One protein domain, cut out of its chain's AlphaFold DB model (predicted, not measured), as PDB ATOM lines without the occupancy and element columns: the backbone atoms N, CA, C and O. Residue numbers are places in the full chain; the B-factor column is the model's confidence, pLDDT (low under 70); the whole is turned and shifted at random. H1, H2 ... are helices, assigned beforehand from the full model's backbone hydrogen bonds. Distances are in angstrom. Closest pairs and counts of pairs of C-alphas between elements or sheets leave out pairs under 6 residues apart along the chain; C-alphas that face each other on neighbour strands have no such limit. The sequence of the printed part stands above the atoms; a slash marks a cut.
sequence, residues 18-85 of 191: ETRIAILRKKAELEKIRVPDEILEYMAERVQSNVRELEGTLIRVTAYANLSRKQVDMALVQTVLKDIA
ATOM      1  N   GLU A  18      22.669  27.371 -24.904       88.00
ATOM      2  CA  GLU A  18      21.614  27.972 -25.731       88.00
ATOM      3  C   GLU A  18      22.017  29.355 -26.257       88.00
ATOM      4  O   GLU A  18      21.819  29.681 -27.430       88.00
ATOM      5  N   THR A  19      22.668  30.154 -25.405       89.81
ATOM      6  CA  THR A  19      23.155  31.488 -25.770       89.81
ATOM      7  C   THR A  19      24.329  31.398 -26.746       89.81
ATOM      8  O   THR A  19      24.391  32.172 -27.700       89.81
ATOM      9  N   ARG A  20      25.240  30.430 -26.579       92.31
ATOM     10  CA  ARG A  20      26.341  30.188 -27.529       92.31
ATOM     11  C   ARG A  20      25.821  29.772 -28.906       92.31
ATOM     12  O   ARG A  20      26.282  30.317 -29.909       92.31
ATOM     13  N   ILE A  21      24.829  28.881 -28.963       92.94
ATOM     14  CA  ILE A  21      24.171  28.481 -30.218       92.94
ATOM     15  C   ILE A  21      23.529  29.702 -30.884       92.94
ATOM     16  O   ILE A  21      23.732  29.933 -32.076       92.94
ATOM     17  N   ALA A  22      22.806  30.527 -30.121       92.75
ATOM     18  CA  ALA A  22      22.174  31.735 -30.642       92.75
ATOM     19  C   ALA A  22      23.195  32.745 -31.199       92.75
ATOM     20  O   ALA A  22      22.970  33.308 -32.272       92.75
ATOM     21  N   ILE A  23      24.332  32.937 -30.519       92.69
ATOM     22  CA  ILE A  23      25.437  33.782 -30.994       92.69
ATOM     23  C   ILE A  23      25.985  33.252 -32.322       92.69
ATOM     24  O   ILE A  23      26.077  34.005 -33.291       92.69
ATOM     25  N   LEU A  24      26.310  31.957 -32.391       93.81
ATOM     26  CA  LEU A  24      26.835  31.330 -33.604       93.81
ATOM     27  C   LEU A  24      25.851  31.426 -34.773       93.81
ATOM     28  O   LEU A  24      26.246  31.825 -35.869       93.81
ATOM     29  N   ARG A  25      24.568  31.123 -34.534       94.25
ATOM     30  CA  ARG A  25      23.499  31.237 -35.535       94.25
ATOM     31  C   ARG A  25      23.393  32.668 -36.046       94.25
ATOM     32  O   ARG A  25      23.433  32.897 -37.254       94.25
ATOM     33  N   LYS A  26      23.360  33.648 -35.136       93.94
ATOM     34  CA  LYS A  26      23.273  35.061 -35.509       93.94
ATOM     35  C   LYS A  26      24.481  35.518 -36.320       93.94
ATOM     36  O   LYS A  26      24.331  36.270 -37.282       93.94
ATOM     37  N   LYS A  27      25.676  35.056 -35.954       92.75
ATOM     38  CA  LYS A  27      26.909  35.371 -36.675       92.75
ATOM     39  C   LYS A  27      26.918  34.743 -38.072       92.75
ATOM     40  O   LYS A  27      27.242  35.438 -39.028       92.75
ATOM     41  N   ALA A  28      26.502  33.484 -38.212       92.00
ATOM     42  CA  ALA A  28      26.392  32.814 -39.509       92.00
ATOM     43  C   ALA A  28      25.398  33.522 -40.448       92.00
ATOM     44  O   ALA A  28      25.710  33.738 -41.619       92.00
ATOM     45  N   GLU A  29      24.245  33.960 -39.925       92.44
ATOM     46  CA  GLU A  29      23.262  34.760 -40.671       92.44
ATOM     47  C   GLU A  29      23.851  36.082 -41.181       92.44
ATOM     48  O   GLU A  29      23.697  36.415 -42.358       92.44
ATOM     49  N   LEU A  30      24.529  36.835 -40.304       91.00
ATOM     50  CA  LEU A  30      25.124  38.133 -40.639       91.00
ATOM     51  C   LEU A  30      26.184  38.016 -41.738       91.00
ATOM     52  O   LEU A  30      26.224  38.837 -42.653       91.00
ATOM     53  N   GLU A  31      27.003  36.970 -41.672       85.50
ATOM     54  CA  GLU A  31      28.050  36.679 -42.654       85.50
ATOM     55  C   GLU A  31      27.512  35.935 -43.898       85.50
ATOM     56  O   GLU A  31      28.267  35.635 -44.821       85.50
ATOM     57  N   LYS A  32      26.200  35.644 -43.953       87.75
ATOM     58  CA  LYS A  32      25.516  34.902 -45.033       87.75
ATOM     59  C   LYS A  32      26.111  33.513 -45.299       87.75
ATOM     60  O   LYS A  32      26.128  33.038 -46.437       87.75
ATOM     61  N   ILE A  33      26.574  32.851 -44.246       85.19
ATOM     62  CA  ILE A  33      27.154  31.510 -44.302       85.19
ATOM     63  C   ILE A  33      26.040  30.499 -44.038       85.19
ATOM     64  O   ILE A  33      25.301  30.613 -43.064       85.19
ATOM     65  N   ARG A  34      25.926  29.480 -44.892       85.56
ATOM     66  CA  ARG A  34      25.032  28.347 -44.630       85.56
ATOM     67  C   ARG A  34      25.763  27.317 -43.783       85.56
ATOM     68  O   ARG A  34      26.665  26.650 -44.282       85.56
ATOM     69  N   VAL A  35      25.356  27.200 -42.526       88.69
ATOM     70  CA  VAL A  35      25.834  26.176 -41.596       88.69
ATOM     71  C   VAL A  35      24.612  25.447 -41.030       88.69
ATOM     72  O   VAL A  35      23.714  26.122 -40.530       88.69
ATOM     73  N   PRO A  36      24.536  24.110 -41.138       91.50
ATOM     74  CA  PRO A  36      23.514  23.307 -40.472       91.50
ATOM     75  C   PRO A  36      23.475  23.534 -38.955       91.50
ATOM     76  O   PRO A  36      24.522  23.659 -38.321       91.50
ATOM     77  N   ASP A  37      22.279  23.523 -38.367       89.69
ATOM     78  CA  ASP A  37      22.089  23.749 -36.926       89.69
ATOM     79  C   ASP A  37      22.851  22.728 -36.064       89.69
ATOM     80  O   ASP A  37      23.515  23.123 -35.112       89.69
ATOM     81  N   GLU A  38      22.882  21.453 -36.467       91.50
ATOM     82  CA  GLU A  38      23.656  20.392 -35.793       91.50
ATOM     83  C   GLU A  38      25.159  20.718 -35.681       91.50
ATOM     84  O   GLU A  38      25.830  20.344 -34.719       91.50
ATOM     85  N   ILE A  39      25.707  21.458 -36.651       92.38
ATOM     86  CA  ILE A  39      27.107  21.885 -36.644       92.38
ATOM     87  C   ILE A  39      27.295  23.052 -35.674       92.38
ATOM     88  O   ILE A  39      28.294  23.096 -34.957       92.38
ATOM     89  N   LEU A  40      26.345  23.991 -35.627       92.81
ATOM     90  CA  LEU A  40      26.378  25.112 -34.684       92.81
ATOM     91  C   LEU A  40      26.255  24.623 -33.236       92.81
ATOM     92  O   LEU A  40      26.982  25.110 -32.370       92.81
ATOM     93  N   GLU A  41      25.388  23.641 -32.989       91.25
ATOM     94  CA  GLU A  41      25.251  22.950 -31.704       91.25
ATOM     95  C   GLU A  41      26.566  22.289 -31.298       91.25
ATOM     96  O   GLU A  41      27.129  22.621 -30.255       91.25
ATOM     97  N   TYR A  42      27.135  21.463 -32.178       89.25
ATOM     98  CA  TYR A  42      28.414  20.802 -31.931       89.25
ATOM     99  C   TYR A  42      29.555  21.792 -31.638       89.25
ATOM    100  O   TYR A  42      30.366  21.594 -30.729       89.25
ATOM    101  N   MET A  43      29.623  22.898 -32.383       89.00
ATOM    102  CA  MET A  43      30.602  23.959 -32.145       89.00
ATOM    103  C   MET A  43      30.395  24.644 -30.787       89.00
ATOM    104  O   MET A  43      31.371  24.910 -30.084       89.00
ATOM    105  N   ALA A  44      29.146  24.921 -30.408       89.06
ATOM    106  CA  ALA A  44      28.806  25.547 -29.134       89.06
ATOM    107  C   ALA A  44      29.078  24.630 -27.933       89.06
ATOM    108  O   ALA A  44      29.442  25.119 -26.861       89.06
ATOM    109  N   GLU A  45      28.926  23.316 -28.084       85.06
ATOM    110  CA  GLU A  45      29.295  22.338 -27.057       85.06
ATOM    111  C   GLU A  45      30.810  22.274 -26.849       85.06
ATOM    112  O   GLU A  45      31.277  22.218 -25.707       85.06
ATOM    113  N   ARG A  46      31.576  22.327 -27.947       80.38
ATOM    114  CA  ARG A  46      33.043  22.212 -27.943       80.38
ATOM    115  C   ARG A  46      33.767  23.485 -27.505       80.38
ATOM    116  O   ARG A  46      34.834  23.381 -26.906       80.38
ATOM    117  N   VAL A  47      33.229  24.673 -27.790       82.44
ATOM    118  CA  VAL A  47      33.879  25.959 -27.470       82.44
ATOM    119  C   VAL A  47      33.168  26.636 -26.298       82.44
ATOM    120  O   VAL A  47      32.187  27.358 -26.474       82.44
ATOM    121  N   GLN A  48      33.672  26.395 -25.083       76.81
ATOM    122  CA  GLN A  48      33.048  26.842 -23.825       76.81
ATOM    123  C   GLN A  48      33.704  28.078 -23.193       76.81
ATOM    124  O   GLN A  48      33.236  28.561 -22.168       76.81
ATOM    125  N   SER A  49      34.784  28.594 -23.778       71.00
ATOM    126  CA  SER A  49      35.627  29.624 -23.168       71.00
ATOM    127  C   SER A  49      34.962  31.008 -23.112       71.00
ATOM    128  O   SER A  49      34.564  31.466 -22.047       71.00
ATOM    129  N   ASN A  50      34.866  31.718 -24.240       78.31
ATOM    130  CA  ASN A  50      34.255  33.046 -24.337       78.31
ATOM    131  C   ASN A  50      33.752  33.347 -25.760       78.31
ATOM    132  O   ASN A  50      34.150  32.709 -26.735       78.31
ATOM    133  N   VAL A  51      32.892  34.365 -25.880       83.19
ATOM    134  CA  VAL A  51      32.220  34.749 -27.136       83.19
ATOM    135  C   VAL A  51      33.199  34.998 -28.287       83.19
ATOM    136  O   VAL A  51      32.947  34.566 -29.408       83.19
ATOM    137  N   ARG A  52      34.346  35.639 -28.024       83.94
ATOM    138  CA  ARG A  52      35.332  35.951 -29.071       83.94
ATOM    139  C   ARG A  52      35.928  34.684 -29.676       83.94
ATOM    140  O   ARG A  52      36.123  34.613 -30.886       83.94
ATOM    141  N   GLU A  53      36.238  33.694 -28.849       83.50
ATOM    142  CA  GLU A  53      36.788  32.424 -29.322       83.50
ATOM    143  C   GLU A  53      35.745  31.588 -30.072       83.50
ATOM    144  O   GLU A  53      36.057  30.987 -31.105       83.50
ATOM    145  N   LEU A  54      34.494  31.616 -29.607       86.75
ATOM    146  CA  LEU A  54      33.349  30.996 -30.272       86.75
ATOM    147  C   LEU A  54      33.163  31.553 -31.693       86.75
ATOM    148  O   LEU A  54      33.175  30.802 -32.671       86.75
ATOM    149  N   GLU A  55      33.088  32.878 -31.829       89.88
ATOM    150  CA  GLU A  55      32.972  33.551 -33.126       89.88
ATOM    151  C   GLU A  55      34.217  33.344 -34.001       89.88
ATOM    152  O   GLU A  55      34.106  33.065 -35.196       89.88
ATOM    153  N   GLY A  56      35.415  33.424 -33.414       89.00
ATOM    154  CA  GLY A  56      36.673  33.182 -34.122       89.00
ATOM    155  C   GLY A  56      36.769  31.765 -34.692       89.00
ATOM    156  O   GLY A  56      37.328  31.553 -35.769       89.00
ATOM    157  N   THR A  57      36.181  30.781 -34.012       88.75
ATOM    158  CA  THR A  57      36.108  29.397 -34.495       88.75
ATOM    159  C   THR A  57      35.200  29.269 -35.710       88.75
ATOM    160  O   THR A  57      35.614  28.668 -36.701       88.75
ATOM    161  N   LEU A  58      34.029  29.908 -35.699       91.44
ATOM    162  CA  LEU A  58      33.145  29.960 -36.868       91.44
ATOM    163  C   LEU A  58      33.821  30.600 -38.084       91.44
ATOM    164  O   LEU A  58      33.732  30.072 -39.195       91.44
ATOM    165  N   ILE A  59      34.560  31.692 -37.873       90.69
ATOM    166  CA  ILE A  59      35.324  32.354 -38.937       90.69
ATOM    167  C   ILE A  59      36.386  31.405 -39.509       90.69
ATOM    168  O   ILE A  59      36.499  31.286 -40.728       90.69
ATOM    169  N   ARG A  60      37.138  30.691 -38.661       88.75
ATOM    170  CA  ARG A  60      38.171  29.736 -39.106       88.75
ATOM    171  C   ARG A  60      37.594  28.573 -39.904       88.75
ATOM    172  O   ARG A  60      38.118  28.271 -40.974       88.75
ATOM    173  N   VAL A  61      36.511  27.959 -39.423       90.12
ATOM    174  CA  VAL A  61      35.806  26.880 -40.139       90.12
ATOM    175  C   VAL A  61      35.387  27.357 -41.527       90.12
ATOM    176  O   VAL A  61      35.662  26.698 -42.528       90.12
ATOM    177  N   THR A  62      34.788  28.543 -41.596       89.12
ATOM    178  CA  THR A  62      34.308  29.123 -42.854       89.12
ATOM    179  C   THR A  62      35.458  29.466 -43.799       89.12
ATOM    180  O   THR A  62      35.394  29.172 -44.991       89.12
ATOM    181  N   ALA A  63      36.540  30.049 -43.283       88.44
ATOM    182  CA  ALA A  63      37.730  30.351 -44.070       88.44
ATOM    183  C   ALA A  63      38.336  29.074 -44.669       88.44
ATOM    184  O   ALA A  63      38.649  29.040 -45.858       88.44
ATOM    185  N   TYR A  64      38.437  28.007 -43.875       88.12
ATOM    186  CA  TYR A  64      38.947  26.722 -44.337       88.12
ATOM    187  C   TYR A  64      38.032  26.084 -45.396       88.12
ATOM    188  O   TYR A  64      38.523  25.576 -46.407       88.12
ATOM    189  N   ALA A  65      36.708  26.159 -45.210       88.31
ATOM    190  CA  ALA A  65      35.717  25.702 -46.187       88.31
ATOM    191  C   ALA A  65      35.884  26.423 -47.533       88.31
ATOM    192  O   ALA A  65      35.997  25.781 -48.579       88.31
ATOM    193  N   ASN A  66      36.007  27.753 -47.489       86.88
ATOM    194  CA  ASN A  66      36.195  28.599 -48.665       86.88
ATOM    195  C   ASN A  66      37.516  28.307 -49.390       86.88
ATOM    196  O   ASN A  66      37.519  28.144 -50.611       86.88
ATOM    197  N   LEU A  67      38.627  28.185 -48.654       87.38
ATOM    198  CA  LEU A  67      39.936  27.833 -49.220       87.38
ATOM    199  C   LEU A  67      39.926  26.440 -49.863       87.38
ATOM    200  O   LEU A  67      40.533  26.237 -50.912       87.38
ATOM    201  N   SER A  68      39.187  25.502 -49.269       85.19
ATOM    202  CA  SER A  68      39.038  24.132 -49.771       85.19
ATOM    203  C   SER A  68      37.966  23.988 -50.855       85.19
ATOM    204  O   SER A  68      37.803  22.896 -51.397       85.19
ATOM    205  N   ARG A  69      37.216  25.059 -51.163       86.75
ATOM    206  CA  ARG A  69      36.016  25.054 -52.023       86.75
ATOM    207  C   ARG A  69      35.007  23.960 -51.651       86.75
ATOM    208  O   ARG A  69      34.386  23.353 -52.522       86.75
ATOM    209  N   LYS A  70      34.858  23.699 -50.354       84.50
ATOM    210  CA  LYS A  70      33.897  22.741 -49.800       84.50
ATOM    211  C   LYS A  70      32.808  23.487 -49.042       84.50
ATOM    212  O   LYS A  70      33.019  24.607 -48.584       84.50
ATOM    213  N   GLN A  71      31.643  22.863 -48.915       86.00
ATOM    214  CA  GLN A  71      30.640  23.343 -47.968       86.00
ATOM    215  C   GLN A  71      31.087  23.026 -46.538       86.00
ATOM    216  O   GLN A  71      31.942  22.167 -46.322       86.00
ATOM    217  N   VAL A  72      30.521  23.743 -45.569       88.50
ATOM    218  CA  VAL A  72      30.742  23.441 -44.155       88.50
ATOM    219  C   VAL A  72      30.007  22.142 -43.831       88.50
ATOM    220  O   VAL A  72      28.779  22.106 -43.848       88.50
ATOM    221  N   ASP A  73      30.768  21.085 -43.558       90.12
ATOM    222  CA  ASP A  73      30.270  19.793 -43.095       90.12
ATOM    223  C   ASP A  73      30.898  19.418 -41.741       90.12
ATOM    224  O   ASP A  73      31.857  20.044 -41.272       90.12
ATOM    225  N   MET A  74      30.334  18.401 -41.082       89.25
ATOM    226  CA  MET A  74      30.786  17.982 -39.753       89.25
ATOM    227  C   MET A  74      32.254  17.524 -39.756       89.25
ATOM    228  O   MET A  74      32.993  17.820 -38.820       89.25
ATOM    229  N   ALA A  75      32.710  16.850 -40.815       87.50
ATOM    230  CA  ALA A  75      34.083  16.351 -40.914       87.50
ATOM    231  C   ALA A  75      35.106  17.499 -40.987       87.50
ATOM    232  O   ALA A  75      36.164  17.456 -40.349       87.50
ATOM    233  N   LEU A  76      34.776  18.555 -41.731       87.75
ATOM    234  CA  LEU A  76      35.557  19.779 -41.823       87.75
ATOM    235  C   LEU A  76      35.658  20.468 -40.465       87.75
ATOM    236  O   LEU A  76      36.748  20.809 -40.010       87.75
ATOM    237  N   VAL A  77      34.511  20.639 -39.813       89.19
ATOM    238  CA  VAL A  77      34.383  21.289 -38.509       89.19
ATOM    239  C   VAL A  77      35.200  20.531 -37.470       89.19
ATOM    240  O   VAL A  77      36.039  21.131 -36.803       89.19
ATOM    241  N   GLN A  78      35.054  19.207 -37.401       86.00
ATOM    242  CA  GLN A  78      35.861  18.337 -36.546       86.00
ATOM    243  C   GLN A  78      37.360  18.494 -36.807       86.00
ATOM    244  O   GLN A  78      38.133  18.563 -35.858       86.00
ATOM    245  N   THR A  79      37.775  18.579 -38.072       84.06
ATOM    246  CA  THR A  79      39.186  18.768 -38.435       84.06
ATOM    247  C   THR A  79      39.718  20.106 -37.934       84.06
ATOM    248  O   THR A  79      40.792  20.150 -37.348       84.06
ATOM    249  N   VAL A  80      38.956  21.186 -38.105       83.12
ATOM    250  CA  VAL A  80      39.353  22.534 -37.668       83.12
ATOM    251  C   VAL A  80      39.354  22.652 -36.140       83.12
ATOM    252  O   VAL A  80      40.237  23.282 -35.564       83.12
ATOM    253  N   LEU A  81      38.395  22.019 -35.462       78.94
ATOM    254  CA  LEU A  81      38.280  22.043 -34.002       78.94
ATOM    255  C   LEU A  81      39.310  21.171 -33.279       78.94
ATOM    256  O   LEU A  81      39.537  21.426 -32.100       78.94
ATOM    257  N   LYS A  82      39.943  20.190 -33.945       73.94
ATOM    258  CA  LYS A  82      40.995  19.344 -33.343       73.94
ATOM    259  C   LYS A  82      42.158  20.153 -32.761       73.94
ATOM    260  O   LYS A  82      42.704  19.750 -31.742       73.94
ATOM    261  N   ASP A  83      42.501  21.275 -33.391       59.53
ATOM    262  CA  ASP A  83      43.630  22.123 -32.981       59.53
ATOM    263  C   ASP A  83      43.204  23.302 -32.090       59.53
ATOM    264  O   ASP A  83      44.031  23.913 -31.416       59.53
ATOM    265  N   ILE A  84      41.916  23.660 -32.114       57.97
ATOM    266  CA  ILE A  84      41.369  24.846 -31.438       57.97
ATOM    267  C   ILE A  84      40.848  24.498 -30.051       57.97
ATOM    268  O   ILE A  84      41.027  25.268 -29.113       57.97
ATOM    269  N   ALA A  85      40.209  23.342 -29.919       48.19
ATOM    270  CA  ALA A  85      39.912  22.786 -28.624       48.19
ATOM    271  C   ALA A  85      41.075  21.846 -28.299       48.19
ATOM    272  O   ALA A  85      41.149  20.785 -28.924       48.19
TER     273      ALA A  85
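What this domain is: This is residues 18 to 85 of the 191 residues of the protein "Chromosomal replication initiator protein DnaA" of Actinobacteria bacterium (UniProt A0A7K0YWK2). What is the main picture? Four helices make a compact cluster: H1 packs on residues 51 to 58 of the long helix H3, H4 crosses H3, and H2 sits between H1 and H4. What builds it? The 68 printed residues hold H1, H2, H3, H4 in order and no named strand, all helix, packing mostly crossed; the radius of gyration of the C-alphas is 10.6 A, the spans 30 by 25 by 19 A.

How they stand to each other: What does the longest helix touch? H3, residues 51 to 67, touches H1, residues 18 to 30, at a steep tilt of 44 degrees, closest C-alphas Leu 24 and Glu 55, 6.5 A. It touches H4, residues 74 to 84, at 55 degrees, steep, closest C-alphas Val 61 and Val 77, 6.0 A. Where is H2? H2, residues 37 to 46, touches H1 residues 20 to 25 alone, closest C-alphas Ala 44 and Arg 20, 5.5 A. It only just touches H4, with 3 pairs of C-alphas within 8 A, closest Ile 39 and Met 74, 6.2 A; H1 and H4 are apart. Are the backbones helical? Every O i to N i+4 pair is within hydrogen-bond range in H1, H2 and H3, and 5 of 7 in H4.

Where its parts are: How long are H3 and H1? H3 measures 24.4 A from first to last C-alpha, H1 18.4 A. Where are the anchors? C-alpha 18 is at (21.614, 27.972, -25.731), C-alpha 84 at (41.369, 24.846, -31.438).

The domain as a whole: How large is it? The farthest C-alphas, Glu 18 and Arg 69, are 30.1 A apart. Is it unbroken and confident? The printed part has no cut and no long link; residues 83 to 85 are under pLDDT 70.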